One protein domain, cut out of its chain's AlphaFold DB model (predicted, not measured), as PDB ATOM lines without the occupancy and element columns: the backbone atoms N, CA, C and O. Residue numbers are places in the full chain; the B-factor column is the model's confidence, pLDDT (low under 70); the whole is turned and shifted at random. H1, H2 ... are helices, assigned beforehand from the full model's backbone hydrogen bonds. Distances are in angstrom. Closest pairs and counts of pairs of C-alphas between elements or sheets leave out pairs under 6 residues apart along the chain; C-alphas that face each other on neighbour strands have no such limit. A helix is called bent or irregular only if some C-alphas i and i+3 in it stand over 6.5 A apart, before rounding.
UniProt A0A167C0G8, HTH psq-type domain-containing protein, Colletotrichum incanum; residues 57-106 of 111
ATOM      1  N   SER A  57      40.107  55.517  75.844       82.38
ATOM      2  CA  SER A  57      40.875  56.724  76.164       82.38
ATOM      3  C   SER A  57      39.988  57.973  76.068       82.38
ATOM      4  O   SER A  57      39.128  58.061  75.189       82.38
ATOM      5  N   LEU A  58      40.236  58.988  76.908       83.00
ATOM      6  CA  LEU A  58      39.502  60.264  76.866       83.00
ATOM      7  C   LEU A  58      39.494  60.893  75.466       83.00
ATOM      8  O   LEU A  58      38.484  61.445  75.042       83.00
ATOM      9  N   ARG A  59      40.596  60.769  74.713       85.44
ATOM     10  CA  ARG A  59      40.662  61.226  73.318       85.44
ATOM     11  C   ARG A  59      39.658  60.477  72.442       85.44
ATOM     12  O   ARG A  59      38.923  61.119  71.708       85.44
ATOM     13  N   GLY A  60      39.600  59.148  72.544       87.19
ATOM     14  CA  GLY A  60      38.639  58.334  71.797       87.19
ATOM     15  C   GLY A  60      37.188  58.642  72.170       87.19
ATOM     16  O   GLY A  60      36.336  58.732  71.290       87.19
ATOM     17  N   PHE A  61      36.918  58.867  73.456       87.31
ATOM     18  CA  PHE A  61      35.597  59.274  73.935       87.31
ATOM     19  C   PHE A  61      35.169  60.632  73.358       87.31
ATOM     20  O   PHE A  61      34.105  60.738  72.753       87.31
ATOM     21  N   VAL A  62      36.022  61.657  73.462       90.25
ATOM     22  CA  VAL A  62      35.711  63.003  72.953       90.25
ATOM     23  C   VAL A  62      35.615  63.024  71.428       90.25
ATOM     24  O   VAL A  62      34.741  63.696  70.893       90.25
ATOM     25  N   THR A  63      36.435  62.250  70.709       90.56
ATOM     26  CA  THR A  63      36.289  62.103  69.251       90.56
ATOM     27  C   THR A  63      34.895  61.604  68.872       90.56
ATOM     28  O   THR A  63      34.304  62.145  67.945       90.56
ATOM     29  N   LYS A  64      34.333  60.629  69.599       89.31
ATOM     30  CA  LYS A  64      32.964  60.151  69.335       89.31
ATOM     31  C   LYS A  64      31.921  61.252  69.545       89.31
ATOM     32  O   LYS A  64      31.035  61.398  68.711       89.31
ATOM     33  N   ILE A  65      32.057  62.045  70.613       91.69
ATOM     34  CA  ILE A  65      31.166  63.187  70.886       91.69
ATOM     35  C   ILE A  65      31.241  64.220  69.756       91.69
ATOM     36  O   ILE A  65      30.209  64.665  69.267       91.69
ATOM     37  N   LEU A  66      32.449  64.585  69.320       91.12
ATOM     38  CA  LEU A  66      32.643  65.581  68.263       91.12
ATOM     39  C   LEU A  66      32.075  65.116  66.923       91.12
ATOM     40  O   LEU A  66      31.373  65.882  66.269       91.12
ATOM     41  N   VAL A  67      32.298  63.849  66.560       91.69
ATOM     42  CA  VAL A  67      31.739  63.267  65.333       91.69
ATOM     43  C   VAL A  67      30.211  63.278  65.369       91.69
ATOM     44  O   VAL A  67      29.593  63.639  64.370       91.69
ATOM     45  N   ALA A  68      29.603  62.942  66.512       92.00
ATOM     46  CA  ALA A  68      28.152  63.022  66.693       92.00
ATOM     47  C   ALA A  68      27.629  64.469  66.601       92.00
ATOM     48  O   ALA A  68      26.550  64.694  66.064       92.00
ATOM     49  N   ALA A  69      28.415  65.448  67.058       91.56
ATOM     50  CA  ALA A  69      28.130  66.876  66.906       91.56
ATOM     51  C   ALA A  69      28.423  67.427  65.491       91.56
ATOM     52  O   ALA A  69      28.225  68.615  65.245       91.56
ATOM     53  N   GLY A  70      28.898  66.591  64.559       92.88
ATOM     54  CA  GLY A  70      29.183  66.960  63.170       92.88
ATOM     55  C   GLY A  70      30.627  67.392  62.885       92.88
ATOM     56  O   GLY A  70      30.976  67.578  61.717       92.88
ATOM     57  N   ASP A  71      31.497  67.496  63.895       92.62
ATOM     58  CA  ASP A  71      32.922  67.786  63.698       92.62
ATOM     59  C   ASP A  71      33.726  66.491  63.512       92.62
ATOM     60  O   ASP A  71      33.962  65.716  64.439       92.62
ATOM     61  N   LYS A  72      34.171  66.261  62.273       91.56
ATOM     62  CA  LYS A  72      34.960  65.083  61.878       91.56
ATOM     63  C   LYS A  72      36.470  65.326  61.922       91.56
ATOM     64  O   LYS A  72      37.241  64.469  61.487       91.56
ATOM     65  N   ARG A  73      36.927  66.488  62.400       89.69
ATOM     66  CA  ARG A  73      38.356  66.814  62.432       89.69
ATOM     67  C   ARG A  73      39.080  65.968  63.487       89.69
ATOM     68  O   ARG A  73      38.581  65.781  64.598       89.69
ATOM     69  N   PRO A  74      40.291  65.466  63.189       86.38
ATOM     70  CA  PRO A  74      41.051  64.687  64.156       86.38
ATOM     71  C   PRO A  74      41.555  65.572  65.306       86.38
ATOM     72  O   PRO A  74      42.194  66.601  65.093       86.38
ATOM     73  N   LEU A  75      41.338  65.133  66.551       88.62
ATOM     74  CA  LEU A  75      41.895  65.794  67.735       88.62
ATOM     75  C   LEU A  75      43.426  65.668  67.754       88.62
ATOM     76  O   LEU A  75      43.958  64.555  67.818       88.62
ATOM     77  N   GLY A  76      44.138  66.796  67.747       87.88
ATOM     78  CA  GLY A  76      45.605  66.836  67.811       87.88
ATOM     79  C   GLY A  76      46.177  66.314  69.137       87.88
ATOM     80  O   GLY A  76      45.493  66.293  70.153       87.88
ATOM     81  N   LYS A  77      47.459  65.919  69.170       85.62
ATOM     82  CA  LYS A  77      48.104  65.294  70.352       85.62
ATOM     83  C   LYS A  77      47.987  66.125  71.643       85.62
ATOM     84  O   LYS A  77      47.800  65.558  72.711       85.62
ATOM     85  N   LYS A  78      48.041  67.458  71.533       90.19
ATOM     86  CA  LYS A  78      47.955  68.417  72.653       90.19
ATOM     87  C   LYS A  78      46.566  69.046  72.829       90.19
ATOM     88  O   LYS A  78      46.438  70.111  73.428       90.19
ATOM     89  N   TRP A  79      45.513  68.429  72.282       90.81
ATOM     90  CA  TRP A  79      44.166  69.014  72.302       90.81
ATOM     91  C   TRP A  79      43.684  69.335  73.725       90.81
ATOM     92  O   TRP A  79      43.113  70.399  73.938       90.81
ATOM     93  N   MET A  80      43.964  68.459  74.696       89.50
ATOM     94  CA  MET A  80      43.547  68.620  76.091       89.50
ATOM     95  C   MET A  80      44.275  69.785  76.768       89.50
ATOM     96  O   MET A  80      43.639  70.615  77.411       89.50
ATOM     97  N   GLU A  81      45.591  69.900  76.564       90.00
ATOM     98  CA  GLU A  81      46.386  71.035  77.054       90.00
ATOM     99  C   GLU A  81      45.859  72.357  76.483       90.00
ATOM    100  O   GLU A  81      45.620  73.309  77.224       90.00
ATOM    101  N   GLY A  82      45.617  72.409  75.169       92.88
ATOM    102  CA  GLY A  82      45.075  73.595  74.510       92.88
ATOM    103  C   GLY A  82      43.655  73.929  74.967       92.88
ATOM    104  O   GLY A  82      43.329  75.100  75.158       92.88
ATOM    105  N   PHE A  83      42.818  72.914  75.182       90.69
ATOM    106  CA  PHE A  83      41.463  73.074  75.701       90.69
ATOM    107  C   PHE A  83      41.468  73.663  77.115       90.69
ATOM    108  O   PHE A  83      40.783  74.655  77.353       90.69
ATOM    109  N   LEU A  84      42.283  73.118  78.024       91.00
ATOM    110  CA  LEU A  84      42.405  73.618  79.398       91.00
ATOM    111  C   LEU A  84      43.048  75.007  79.457       91.00
ATOM    112  O   LEU A  84      42.659  75.820  80.289       91.00
ATOM    113  N   LYS A  85      43.992  75.312  78.555       93.06
ATOM    114  CA  LYS A  85      44.583  76.655  78.434       93.06
ATOM    115  C   LYS A  85      43.543  77.701  78.019       93.06
ATOM    116  O   LYS A  85      43.577  78.810  78.536       93.06
ATOM    117  N   ARG A  86      42.629  77.356  77.102       93.88
ATOM    118  CA  ARG A  86      41.535  78.248  76.666       93.88
ATOM    119  C   ARG A  86      40.385  78.331  77.669       93.88
ATOM    120  O   ARG A  86      39.690  79.335  77.690       93.88
ATOM    121  N   ASN A  87      40.199  77.304  78.498       90.44
ATOM    122  CA  ASN A  87      39.113  77.217  79.474       90.44
ATOM    123  C   ASN A  87      39.671  77.073  80.903       90.44
ATOM    124  O   ASN A  87      39.520  76.013  81.520       90.44
ATOM    125  N   PRO A  88      40.318  78.118  81.461       88.88
ATOM    126  CA  PRO A  88      40.980  78.035  82.765       88.88
ATOM    127  C   PRO A  88      40.012  77.729  83.917       88.88
ATOM    128  O   PRO A  88      40.401  77.054  84.866       88.88
ATOM    129  N   ALA A  89      38.743  78.136  83.806       85.25
ATOM    130  CA  ALA A  89      37.704  77.801  84.781       85.25
ATOM    131  C   ALA A  89      37.483  76.282  84.915       85.25
ATOM    132  O   ALA A  89      37.205  75.791  86.003       85.25
ATOM    133  N   VAL A  90      37.662  75.509  83.836       83.25
ATOM    134  CA  VAL A  90      37.516  74.043  83.873       83.25
ATOM    135  C   VAL A  90      38.644  73.394  84.675       83.25
ATOM    136  O   VAL A  90      38.422  72.400  85.362       83.25
ATOM    137  N   LYS A  91      39.846  73.980  84.642       73.81
ATOM    138  CA  LYS A  91      41.011  73.491  85.391       73.81
ATOM    139  C   LYS A  91      40.837  73.641  86.906       73.81
ATOM    140  O   LYS A  91      41.423  72.874  87.664       73.81
ATOM    141  N   THR A  92      40.072  74.637  87.346       74.88
ATOM    142  CA  THR A  92      39.898  74.987  88.765       74.88
ATOM    143  C   THR A  92      38.612  74.435  89.378       74.88
ATOM    144  O   THR A  92      38.422  74.539  90.592       74.88
ATOM    145  N   LEU A  93      37.744  73.804  88.580       72.25
ATOM    146  CA  LEU A  93      36.548  73.132  89.077       72.25
ATOM    147  C   LEU A  93      36.944  71.930  89.942       72.25
ATOM    148  O   LEU A  93      37.345  70.878  89.445       72.25
ATOM    149  N   LYS A  94      36.795  72.077  91.263       62.66
ATOM    150  CA  LYS A  94      36.879  70.945  92.190       62.66
ATOM    151  C   LYS A  94      35.749  69.973  91.872       62.66
ATOM    152  O   LYS A  94      34.575  70.348  91.904       62.66
ATOM    153  N   SER A  95      36.096  68.719  91.600       62.53
ATOM    154  CA  SER A  95      35.111  67.649  91.509       62.53
ATOM    155  C   SER A  95      34.380  67.538  92.850       62.53
ATOM    156  O   SER A  95      34.975  67.275  93.893       62.53
ATOM    157  N   LYS A  96      33.065  67.776  92.850       64.88
ATOM    158  CA  LYS A  96      32.215  67.391  93.981       64.88
ATOM    159  C   LYS A  96      31.985  65.886  93.869       64.88
ATOM    160  O   LYS A  96      31.746  65.402  92.763       64.88
ATOM    161  N   LYS A  97      32.072  65.140  94.979       61.41
ATOM    162  CA  LYS A  97      31.684  63.719  94.990       61.41
ATOM    163  C   LYS A  97      30.269  63.619  94.419       61.41
ATOM    164  O   LYS A  97      29.340  64.199  94.976       61.41
ATOM    165  N   ILE A  98      30.133  62.946  93.283       63.41
ATOM    166  CA  ILE A  98      28.832  62.681  92.677       63.41
ATOM    167  C   ILE A  98      28.150  61.633  93.557       63.41
ATOM    168  O   ILE A  98      28.756  60.610  93.875       63.41
ATOM    169  N   ASP A  99      26.911  61.900  93.975       54.25
ATOM    170  CA  ASP A  99      26.100  60.924  94.698       54.25
ATOM    171  C   ASP A  99      25.868  59.705  93.792       54.25
ATOM    172  O   ASP A  99      25.296  59.820  92.704       54.25
ATOM    173  N   TYR A 100      26.334  58.533  94.225       61.22
ATOM    174  CA  TYR A 100      26.230  57.277  93.481       61.22
ATOM    175  C   TYR A 100      24.773  56.925  93.132       61.22
ATOM    176  O   TYR A 100      24.525  56.266  92.120       61.22
ATOM    177  N   LYS A 101      23.799  57.417  93.917       55.81
ATOM    178  CA  LYS A 101      22.363  57.255  93.647       55.81
ATOM    179  C   LYS A 101      21.931  57.942  92.347       55.81
ATOM    180  O   LYS A 101      21.049  57.433  91.664       55.81
ATOM    181  N   ARG A 102      22.591  59.039  91.953       59.09
ATOM    182  CA  ARG A 102      22.306  59.779  90.709       59.09
ATOM    183  C   ARG A 102      22.832  59.076  89.451       59.09
ATOM    184  O   ARG A 102      22.314  59.299  88.365       59.09
ATOM    185  N   VAL A 103      23.863  58.238  89.571       53.00
ATOM    186  CA  VAL A 103      24.467  57.544  88.416       53.00
ATOM    187  C   VAL A 103      23.600  56.364  87.953       53.00
ATOM    188  O   VAL A 103      23.527  56.092  86.754       53.00
ATOM    189  N   LYS A 104      22.876  55.713  88.875       48.91
ATOM    190  CA  LYS A 104      21.986  54.583  88.559       48.91
ATOM    191  C   LYS A 104      20.735  54.979  87.766       48.91
ATOM    192  O   LYS A 104      20.290  54.186  86.948       48.91
ATOM    193  N   SER A 105      20.193  56.185  87.954       49.59
ATOM    194  CA  SER A 105      18.972  56.622  87.253       49.59
ATOM    195  C   SER A 105      19.189  56.992  85.782       49.59
ATOM    196  O   SER A 105      18.222  57.149  85.049       49.59
ATOM    197  N   VAL A 106      20.442  57.138  85.342       55.28
ATOM    198  CA  VAL A 106      20.780  57.513  83.957       55.28
ATOM    199  C   VAL A 106      21.137  56.297  83.097       55.28
ATOM    200  O   VAL A 106      21.128  56.406  81.878       55.28
TER     201      VAL A 106
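What this domain is: This is residues 57 to 106 of the 111 residues of the protein "HTH psq-type domain-containing protein" of Colletotrichum incanum (UniProt A0A167C0G8). The printed part is a loose, open arch of four short helices that touch no other helix: H1 is at one foot, H2 and H3 follow each other over the top, and H4 is at the far foot, with an empty space between the two feet. The side that ends in H4 is an arm, residues 93 to 106, which sticks out from the rest. The printed part has 50 residues with four named helices, H1, H2, H3 and H4 in order along the chain, and no named strand; the class is all helix. It is only just loose, close to extended, with a radius of gyration of the C-alphas of 14.2 A, and the C-alphas span 36 by 26 by 18 A.

Where its parts are: Ser 57 comes before H1, which runs from residue 58 to 68, 15.5 A from first to last C-alpha, and begins with C-alpha 58 at (39.502, 60.264, 76.866). After a short link of 10 residues comes H2, residues 79 to 86, 10.5 A long, with C-alpha 79 at (44.166, 69.014, 72.302). A tight link of 1 residue, Asn 87, leads to H3, residues 88 to 92, 6.8 A long. A short link of 7 residues then leads to H4, residues 100 to 106, 11.0 A long, which ends with C-alpha 106 at (20.780, 57.513, 83.957). No helix is bent.

How they stand to each other: H1 and H2 are apart, but only just: their closest C-alphas are 8.4 A from each other. H2 and H3 are close but not clearly touching, with 2 pairs of C-alphas within 8 A; the closest C-alphas are those of Leu 84 and Lys 91, 6.2 A apart. Their centres are 10.2 A apart. H3 and H4 are apart. H1 is apart from H3 and from H4, and H2 is apart from H4. In H1, H2 and H3 every O i to N i+4 pair is within hydrogen-bond range; in H4 it is 0 of 3, beside 1 of 4 O i to N i+3 pairs.

The domain as a whole: The two C-alphas farthest apart are those of Arg 73 and Lys 101, at 36.4 A, and the first and last printed C-alphas, of Ser 57 and Val 106, are 21.6 A apart. Residues 85 to 90, of which 88 to 90 belong to H3, stand free, as do residues 93 to 106, of which 100 to 106 belong to H4. Without these stretches the body has 30 residues and spans 28 by 18 by 16 A. The printed part has no cut, and no link is long. The mean pLDDT of the printed part is 80.2; the 13 residues 94 to 106 are under 70, and H4 has a mean of 55.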